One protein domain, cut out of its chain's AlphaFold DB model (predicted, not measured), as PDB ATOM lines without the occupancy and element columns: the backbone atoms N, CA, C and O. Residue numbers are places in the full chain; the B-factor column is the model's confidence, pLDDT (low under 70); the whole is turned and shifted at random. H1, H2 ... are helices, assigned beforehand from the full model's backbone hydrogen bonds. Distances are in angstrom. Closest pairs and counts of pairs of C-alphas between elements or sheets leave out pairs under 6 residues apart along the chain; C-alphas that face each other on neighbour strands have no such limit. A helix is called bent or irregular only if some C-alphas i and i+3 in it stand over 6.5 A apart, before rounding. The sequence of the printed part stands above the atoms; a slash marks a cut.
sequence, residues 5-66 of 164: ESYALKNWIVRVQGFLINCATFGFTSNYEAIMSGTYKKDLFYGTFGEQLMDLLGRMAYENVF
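This is residues 5 to 66 of the 164 residues of the protein "HD_assoc domain-containing protein" of Lachnospiraceae bacterium 1_4_56FAA (UniProt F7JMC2). One long, straight helix, H1, makes the length of this model; at its far end the short helix H2 turns off, and the chain then folds back beside the second half of H1 through residues 37 to 50 into a second helix, H3. H3 starts near the middle of H1 and slants away from it, so that H1 and H3 make a lopsided, open V, with residues 5 to 15 of H1 and residues 56 to 66 of H3 sticking out as two free arms. The 62 printed residues hold three named helices, in the order H1, H2, H3, and no named strand; the class is all helix. The whole is loose, with a radius of gyration of the C-alphas of 14.2 A, and elongated, spanning 45 by 24 by 14 A.

Find C-alpha 5 at (109.983, 42.506, 112.848); from there H1 runs through residues 5 to 30 and covers 36.8 A to C-alpha 30 at (124.304, 73.355, 126.991). Just beyond it, H2 holds residues 32 to 36, 6.1 A from first to last C-alpha. Pick up H3 at Glu 51; it holds residues 51 to 66, is 20.6 A long and ends with C-alpha 66 at (116.837, 41.584, 134.424). H3 is irregular, but only just: C-alphas 63 and 66 are 6.54 A apart.

Start from H1, which touches no helix. H3 and H1 are near each other, with 6 pairs of C-alphas within 10 A and no pair within 8 A. Now look at Phe 28 of H1 and Ile 35 of H2: their C-alphas, the closest of the two helices, are 7.5 A apart, and H1 and H2 are close but not clearly touching. H2 and H3 are apart. In the backbones of H1, H2 and H3, every O i to N i+4 pair is within hydrogen-bond range.

Look for the two C-alphas farthest apart at Glu 5 and Ser 37, 45.2 A from each other; the first and last printed C-alphas, of Glu 5 and Phe 66, are 22.7 A apart. Residues 5 to 15 of H1 and 56 to 66 of H3 stand free, and without them the body of 40 residues spans 30 by 17 by 11 A. The link from H1 to H2 is tight, with 1 residue, while the link from H2 to H3 is long, with 14 residues, 37 to 50. The printed part has no cut. Its mean pLDDT is 95.5, and no printed residue is under 70.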
ATOM      1  N   GLU A   5     109.777  42.000 111.485       87.81
ATOM      2  CA  GLU A   5     109.983  42.506 112.848       87.81
ATOM      3  C   GLU A   5     111.455  42.844 113.085       87.81
ATOM      4  O   GLU A   5     111.785  43.940 113.532       87.81
ATOM      5  N   SER A   6     112.363  41.950 112.682       88.31
ATOM      6  CA  SER A   6     113.807  42.201 112.754       88.31
ATOM      7  C   SER A   6     114.217  43.415 111.914       88.31
ATOM      8  O   SER A   6     115.072  44.200 112.322       88.31
ATOM      9  N   TYR A   7     113.600  43.600 110.744       89.31
ATOM     10  CA  TYR A   7     113.866  44.756 109.892       89.31
ATOM     11  C   TYR A   7     113.327  46.062 110.496       89.31
ATOM     12  O   TYR A   7     114.032  47.072 110.506       89.31
ATOM     13  N   ALA A   8     112.113  46.040 111.051       91.62
ATOM     14  CA  ALA A   8     111.528  47.175 111.757       91.62
ATOM     15  C   ALA A   8     112.377  47.580 112.971       91.62
ATOM     16  O   ALA A   8     112.685  48.761 113.129       91.62
ATOM     17  N   LEU A   9     112.833  46.603 113.762       91.81
ATOM     18  CA  LEU A   9     113.703  46.829 114.914       91.81
ATOM     19  C   LEU A   9     115.031  47.472 114.503       91.81
ATOM     20  O   LEU A   9     115.435  48.468 115.092       91.81
ATOM     21  N   LYS A  10     115.691  46.956 113.460       92.12
ATOM     22  CA  LYS A  10     116.946  47.536 112.949       92.12
ATOM     23  C   LYS A  10     116.771  48.994 112.524       92.12
ATOM     24  O   LYS A  10     117.583  49.839 112.890       92.12
ATOM     25  N   ASN A  11     115.699  49.300 111.797       93.94
ATOM     26  CA  ASN A  11     115.409  50.672 111.383       93.94
ATOM     27  C   ASN A  11     115.090  51.583 112.574       93.94
ATOM     28  O   ASN A  11     115.492  52.746 112.582       93.94
ATOM     29  N   TRP A  12     114.379  51.067 113.576       94.88
ATOM     30  CA  TRP A  12     114.111  51.790 114.813       94.88
ATOM     31  C   TRP A  12     115.406  52.096 115.576       94.88
ATOM     32  O   TRP A  12     115.606  53.251 115.939       94.88
ATOM     33  N   ILE A  13     116.325  51.129 115.713       95.38
ATOM     34  CA  ILE A  13     117.636  51.327 116.359       95.38
ATOM     35  C   ILE A  13     118.404  52.473 115.694       95.38
ATOM     36  O   ILE A  13     118.851  53.380 116.388       95.38
ATOM     37  N   VAL A  14     118.505  52.485 114.361       95.31
ATOM     38  CA  VAL A  14     119.221  53.549 113.630       95.31
ATOM     39  C   VAL A  14     118.606  54.928 113.898       95.31
ATOM     40  O   VAL A  14     119.321  55.905 114.119       95.31
ATOM     41  N   ARG A  15     117.270  55.021 113.915       95.31
ATOM     42  CA  ARG A  15     116.563  56.282 114.194       95.31
ATOM     43  C   ARG A  15     116.768  56.748 115.633       95.31
ATOM     44  O   ARG A  15     117.056  57.922 115.852       95.31
ATOM     45  N   VAL A  16     116.636  55.837 116.596       95.88
ATOM     46  CA  VAL A  16     116.824  56.134 118.021       95.88
ATOM     47  C   VAL A  16     118.264  56.539 118.311       95.88
ATOM     48  O   VAL A  16     118.470  57.503 119.036       95.88
ATOM     49  N   GLN A  17     119.255  55.892 117.697       96.06
ATOM     50  CA  GLN A  17     120.660  56.288 117.826       96.06
ATOM     51  C   GLN A  17     120.882  57.736 117.385       96.06
ATOM     52  O   GLN A  17     121.455  58.515 118.140       96.06
ATOM     53  N   GLY A  18     120.381  58.126 116.208       96.94
ATOM     54  CA  GLY A  18     120.494  59.511 115.738       96.94
ATOM     55  C   GLY A  18     119.815  60.512 116.680       96.94
ATOM     56  O   GLY A  18     120.380  61.558 116.994       96.94
ATOM     57  N   PHE A  19     118.628  60.171 117.183       97.12
ATOM     58  CA  PHE A  19     117.913  60.989 118.163       97.12
ATOM     59  C   PHE A  19     118.692  61.151 119.479       97.12
ATOM     60  O   PHE A  19     118.859  62.274 119.957       97.12
ATOM     61  N   LEU A  20     119.213  60.057 120.042       97.31
ATOM     62  CA  LEU A  20     119.965  60.070 121.297       97.31
ATOM     63  C   LEU A  20     121.306  60.799 121.158       97.31
ATOM     64  O   LEU A  20     121.668  61.554 122.054       97.31
ATOM     65  N   ILE A  21     122.010  60.655 120.029       97.75
ATOM     66  CA  ILE A  21     123.242  61.414 119.752       97.75
ATOM     67  C   ILE A  21     122.961  62.919 119.770       97.75
ATOM     68  O   ILE A  21     123.710  63.670 120.392       97.75
ATOM     69  N   ASN A  22     121.869  63.367 119.145       97.69
ATOM     70  CA  ASN A  22     121.488  64.780 119.167       97.69
ATOM     71  C   ASN A  22     121.148  65.259 120.586       97.69
ATOM     72  O   ASN A  22     121.569  66.346 120.975       97.69
ATOM     73  N   CYS A  23     120.437  64.447 121.373       98.00
ATOM     74  CA  CYS A  23     120.113  64.779 122.762       98.00
ATOM     75  C   CYS A  23     121.373  64.888 123.629       98.00
ATOM     76  O   CYS A  23     121.551  65.897 124.302       98.00
ATOM     77  N   ALA A  24     122.280  63.911 123.555       97.88
ATOM     78  CA  ALA A  24     123.548  63.941 124.280       97.88
ATOM     79  C   ALA A  24     124.441  65.110 123.835       97.88
ATOM     80  O   ALA A  24     125.066  65.760 124.671       97.88
ATOM     81  N   THR A  25     124.464  65.421 122.533       98.19
ATOM     82  CA  THR A  25     125.175  66.593 121.995       98.19
ATOM     83  C   THR A  25     124.624  67.877 122.602       98.19
ATOM     84  O   THR A  25     125.398  68.699 123.080       98.19
ATOM     85  N   PHE A  26     123.297  68.034 122.637       98.00
ATOM     86  CA  PHE A  26     122.645  69.183 123.260       98.00
ATOM     87  C   PHE A  26     122.927  69.268 124.766       98.00
ATOM     88  O   PHE A  26     123.260  70.344 125.259       98.00
ATOM     89  N   GLY A  27     122.830  68.154 125.498       97.94
ATOM     90  CA  GLY A  27     123.120  68.114 126.931       97.94
ATOM     91  C   GLY A  27     124.570  68.482 127.244       97.94
ATOM     92  O   GLY A  27     124.823  69.241 128.178       97.94
ATOM     93  N   PHE A  28     125.516  68.030 126.417       98.38
ATOM     94  CA  PHE A  28     126.924  68.403 126.532       98.38
ATOM     95  C   PHE A  28     127.159  69.887 126.229       98.38
ATOM     96  O   PHE A  28     127.760  70.588 127.039       98.38
ATOM     97  N   THR A  29     126.682  70.393 125.087       98.00
ATOM     98  CA  THR A  29     126.944  71.782 124.675       98.00
ATOM     99  C   THR A  29     126.253  72.795 125.581       98.00
ATOM    100  O   THR A  29     126.838  73.829 125.887       98.00
ATOM    101  N   SER A  30     125.053  72.483 126.076       97.69
ATOM    102  CA  SER A  30     124.304  73.355 126.991       97.69
ATOM    103  C   SER A  30     124.928  73.445 128.385       97.69
ATOM    104  O   SER A  30     124.685  74.415 129.097       97.69
ATOM    105  N   ASN A  31     125.742  72.459 128.778       97.88
ATOM    106  CA  ASN A  31     126.394  72.391 130.088       97.88
ATOM    107  C   ASN A  31     127.930  72.412 129.988       97.88
ATOM    108  O   ASN A  31     128.612  72.011 130.931       97.88
ATOM    109  N   TYR A  32     128.482  72.875 128.862       98.19
ATOM    110  CA  TYR A  32     129.901  72.736 128.524       98.19
ATOM    111  C   TYR A  32     130.843  73.234 129.629       98.19
ATOM    112  O   TYR A  32     131.699  72.484 130.089       98.19
ATOM    113  N   GLU A  33     130.641  74.458 130.119       98.38
ATOM    114  CA  GLU A  33     131.481  75.056 131.169       98.38
ATOM    115  C   GLU A  33     131.436  74.261 132.485       98.38
ATOM    116  O   GLU A  33     132.458  74.040 133.139       98.38
ATOM    117  N   ALA A  34     130.256  73.769 132.873       98.25
ATOM    118  CA  ALA A  34     130.090  72.966 134.083       98.25
ATOM    119  C   ALA A  34     130.764  71.590 133.946       98.25
ATOM    120  O   ALA A  34     131.343  71.079 134.906       98.25
ATOM    121  N   ILE A  35     130.723  70.998 132.749       98.31
ATOM    122  CA  ILE A  35     131.409  69.740 132.440       98.31
ATOM    123  C   ILE A  35     132.926  69.947 132.466       98.31
ATOM    124  O   ILE A  35     133.627  69.203 133.149       98.31
ATOM    125  N   MET A  36     133.433  70.977 131.785       98.25
ATOM    126  CA  MET A  36     134.873  71.254 131.708       98.25
ATOM    127  C   MET A  36     135.477  71.642 133.059       98.25
ATOM    128  O   MET A  36     136.622  71.301 133.341       98.25
ATOM    129  N   SER A  37     134.702  72.294 133.926       98.31
ATOM    130  CA  SER A  37     135.105  72.584 135.307       98.31
ATOM    131  C   SER A  37     134.921  71.407 136.277       98.31
ATOM    132  O   SER A  37     135.255  71.538 137.453       98.31
ATOM    133  N   GLY A  38     134.382  70.266 135.829       97.75
ATOM    134  CA  GLY A  38     134.137  69.089 136.673       97.75
ATOM    135  C   GLY A  38     133.025  69.278 137.713       97.75
ATOM    136  O   GLY A  38     132.950  68.532 138.687       97.75
ATOM    137  N   THR A  39     132.164  70.283 137.537       98.44
ATOM    138  CA  THR A  39     131.086  70.631 138.479       98.44
ATOM    139  C   THR A  39     129.721  70.073 138.076       98.44
ATOM    140  O   THR A  39     128.804  70.050 138.901       98.44
ATOM    141  N   TYR A  40     129.572  69.587 136.841       98.00
ATOM    142  CA  TYR A  40     128.346  68.956 136.353       98.00
ATOM    143  C   TYR A  40     128.158  67.551 136.954       98.00
ATOM    144  O   TYR A  40     128.995  66.671 136.777       98.00
ATOM    145  N   LYS A  41     127.051  67.338 137.680       97.56
ATOM    146  CA  LYS A  41     126.778  66.115 138.475       97.56
ATOM    147  C   LYS A  41     125.652  65.246 137.908       97.56
ATOM    148  O   LYS A  41     124.988  64.526 138.653       97.56
ATOM    149  N   LYS A  42     125.363  65.391 136.620       97.31
ATOM    150  CA  LYS A  42     124.277  64.697 135.924       97.31
ATOM    151  C   LYS A  42     124.836  63.993 134.690       97.31
ATOM    152  O   LYS A  42     125.966  64.261 134.290       97.31
ATOM    153  N   ASP A  43     124.066  63.086 134.102       96.44
ATOM    154  CA  ASP A  43     124.403  62.533 132.791       96.44
ATOM    155  C   ASP A  43     124.050  63.518 131.656       96.44
ATOM    156  O   ASP A  43     123.492  64.598 131.879       96.44
ATOM    157  N   LEU A  44     124.422  63.160 130.424       97.75
ATOM    158  CA  LEU A  44     124.220  63.998 129.235       97.75
ATOM    159  C   LEU A  44     122.768  64.034 128.737       97.75
ATOM    160  O   LEU A  44     122.453  64.855 127.880       97.75
ATOM    161  N   PHE A  45     121.900  63.147 129.218       97.75
ATOM    162  CA  PHE A  45     120.487  63.113 128.854       97.75
ATOM    163  C   PHE A  45     119.613  63.899 129.826       97.75
ATOM    164  O   PHE A  45     118.517  64.288 129.425       97.75
ATOM    165  N   TYR A  46     120.085  64.170 131.042       96.56
ATOM    166  CA  TYR A  46     119.364  64.947 132.046       96.56
ATOM    167  C   TYR A  46     118.878  66.300 131.501       96.56
ATOM    168  O   TYR A  46     119.665  67.117 131.020       96.56
ATOM    169  N   GLY A  47     117.569  66.544 131.573       94.00
ATOM    170  CA  GLY A  47     116.924  67.752 131.059       94.00
ATOM    171  C   GLY A  47     116.809  67.818 129.530       94.00
ATOM    172  O   GLY A  47     116.412  68.853 128.994       94.00
ATOM    173  N   THR A  48     117.149  66.748 128.809       96.56
ATOM    174  CA  THR A  48     117.014  66.658 127.348       96.56
ATOM    175  C   THR A  48     115.761  65.876 126.952       96.56
ATOM    176  O   THR A  48     115.199  65.114 127.735       96.56
ATOM    177  N   PHE A  49     115.359  65.969 125.682       93.25
ATOM    178  CA  PHE A  49     114.270  65.143 125.140       93.25
ATOM    179  C   PHE A  49     114.566  63.630 125.167       93.25
ATOM    180  O   PHE A  49     113.646  62.827 125.015       93.25
ATOM    181  N   GLY A  50     115.831  63.231 125.351       95.69
ATOM    182  CA  GLY A  50     116.247  61.834 125.442       95.69
ATOM    183  C   GLY A  50     116.003  61.194 126.810       95.69
ATOM    184  O   GLY A  50     115.907  59.972 126.872       95.69
ATOM    185  N   GLU A  51     115.856  61.988 127.876       97.06
ATOM    186  CA  GLU A  51     115.737  61.508 129.264       97.06
ATOM    187  C   GLU A  51     114.605  60.485 129.421       97.06
ATOM    188  O   GLU A  51     114.836  59.335 129.784       97.06
ATOM    189  N   GLN A  52     113.391  60.855 129.005       95.50
ATOM    190  CA  GLN A  52     112.211  59.992 129.131       95.50
ATOM    191  C   GLN A  52     112.333  58.689 128.331       95.50
ATOM    192  O   GLN A  52     111.797  57.654 128.734       95.50
ATOM    193  N   LEU A  53     113.019  58.729 127.182       95.25
ATOM    194  CA  LEU A  53     113.253  57.537 126.375       95.25
ATOM    195  C   LEU A  53     114.256  56.606 127.063       95.25
ATOM    196  O   LEU A  53     114.018  55.401 127.107       95.25
ATOM    197  N   MET A  54     115.340  57.146 127.623       95.50
ATOM    198  CA  MET A  54     116.322  56.367 128.381       95.50
ATOM    199  C   MET A  54     115.690  55.723 129.618       95.50
ATOM    200  O   MET A  54     115.876  54.524 129.831       95.50
ATOM    201  N   ASP A  55     114.860  56.462 130.355       95.69
ATOM    202  CA  ASP A  55     114.117  55.940 131.505       95.69
ATOM    203  C   ASP A  55     113.150  54.821 131.109       95.69
ATOM    204  O   ASP A  55     113.046  53.799 131.789       95.69
ATOM    205  N   LEU A  56     112.424  54.988 129.999       95.44
ATOM    206  CA  LEU A  56     111.523  53.958 129.487       95.44
ATOM    207  C   LEU A  56     112.289  52.688 129.105       95.44
ATOM    208  O   LEU A  56     111.897  51.601 129.523       95.44
ATOM    209  N   LEU A  57     113.375  52.813 128.337       93.94
ATOM    210  CA  LEU A  57     114.183  51.670 127.909       93.94
ATOM    211  C   LEU A  57     114.838  50.964 129.103       93.94
ATOM    212  O   LEU A  57     114.836  49.735 129.149       93.94
ATOM    213  N   GLY A  58     115.327  51.724 130.086       94.81
ATOM    214  CA  GLY A  58     115.883  51.192 131.329       94.81
ATOM    215  C   GLY A  58     114.852  50.404 132.135       94.81
ATOM    216  O   GLY A  58     115.111  49.262 132.513       94.81
ATOM    217  N   ARG A  59     113.646  50.958 132.328       96.25
ATOM    218  CA  ARG A  59     112.542  50.247 132.998       96.25
ATOM    219  C   ARG A  59     112.127  48.990 132.248       96.25
ATOM    220  O   ARG A  59     111.992  47.940 132.863       96.25
ATOM    221  N   MET A  60     111.984  49.065 130.925       94.31
ATOM    222  CA  MET A  60     111.633  47.897 130.118       94.31
ATOM    223  C   MET A  60     112.691  46.794 130.220       94.31
ATOM    224  O   MET A  60     112.324  45.629 130.360       94.31
ATOM    225  N   ALA A  61     113.982  47.139 130.179       93.50
ATOM    226  CA  ALA A  61     115.063  46.173 130.361       93.50
ATOM    227  C   ALA A  61     115.013  45.533 131.756       93.50
ATOM    228  O   ALA A  61     115.120  44.314 131.879       93.50
ATOM    229  N   TYR A  62     114.775  46.332 132.797       91.69
ATOM    230  CA  TYR A  62     114.647  45.831 134.161       91.69
ATOM    231  C   TYR A  62     113.471  44.858 134.314       91.69
ATOM    232  O   TYR A  62     113.669  43.696 134.663       91.69
ATOM    233  N   GLU A  63     112.263  45.304 133.971       91.62
ATOM    234  CA  GLU A  63     111.021  44.555 134.181       91.62
ATOM    235  C   GLU A  63     110.939  43.277 133.335       91.62
ATOM    236  O   GLU A  63     110.389  42.277 133.789       91.62
ATOM    237  N   ASN A  64     111.480  43.296 132.111       89.50
ATOM    238  CA  ASN A  64     111.282  42.206 131.148       89.50
ATOM    239  C   ASN A  64     112.513  41.317 130.949       89.50
ATOM    240  O   ASN A  64     112.372  40.213 130.424       89.50
ATOM    241  N   VAL A  65     113.710  41.781 131.320       89.62
ATOM    242  CA  VAL A  65     114.960  41.039 131.111       89.62
ATOM    243  C   VAL A  65     115.619  40.739 132.450       89.62
ATOM    244  O   VAL A  65     115.694  39.568 132.823       89.62
ATOM    245  N   PHE A  66     116.040  41.763 133.201       85.25
ATOM    246  CA  PHE A  66     116.837  41.584 134.424       85.25
ATOM    247  C   PHE A  66     116.079  40.881 135.555       85.25
ATOM    248  O   PHE A  66     116.675  40.111 136.295       85.25
TER     249      PHE A  66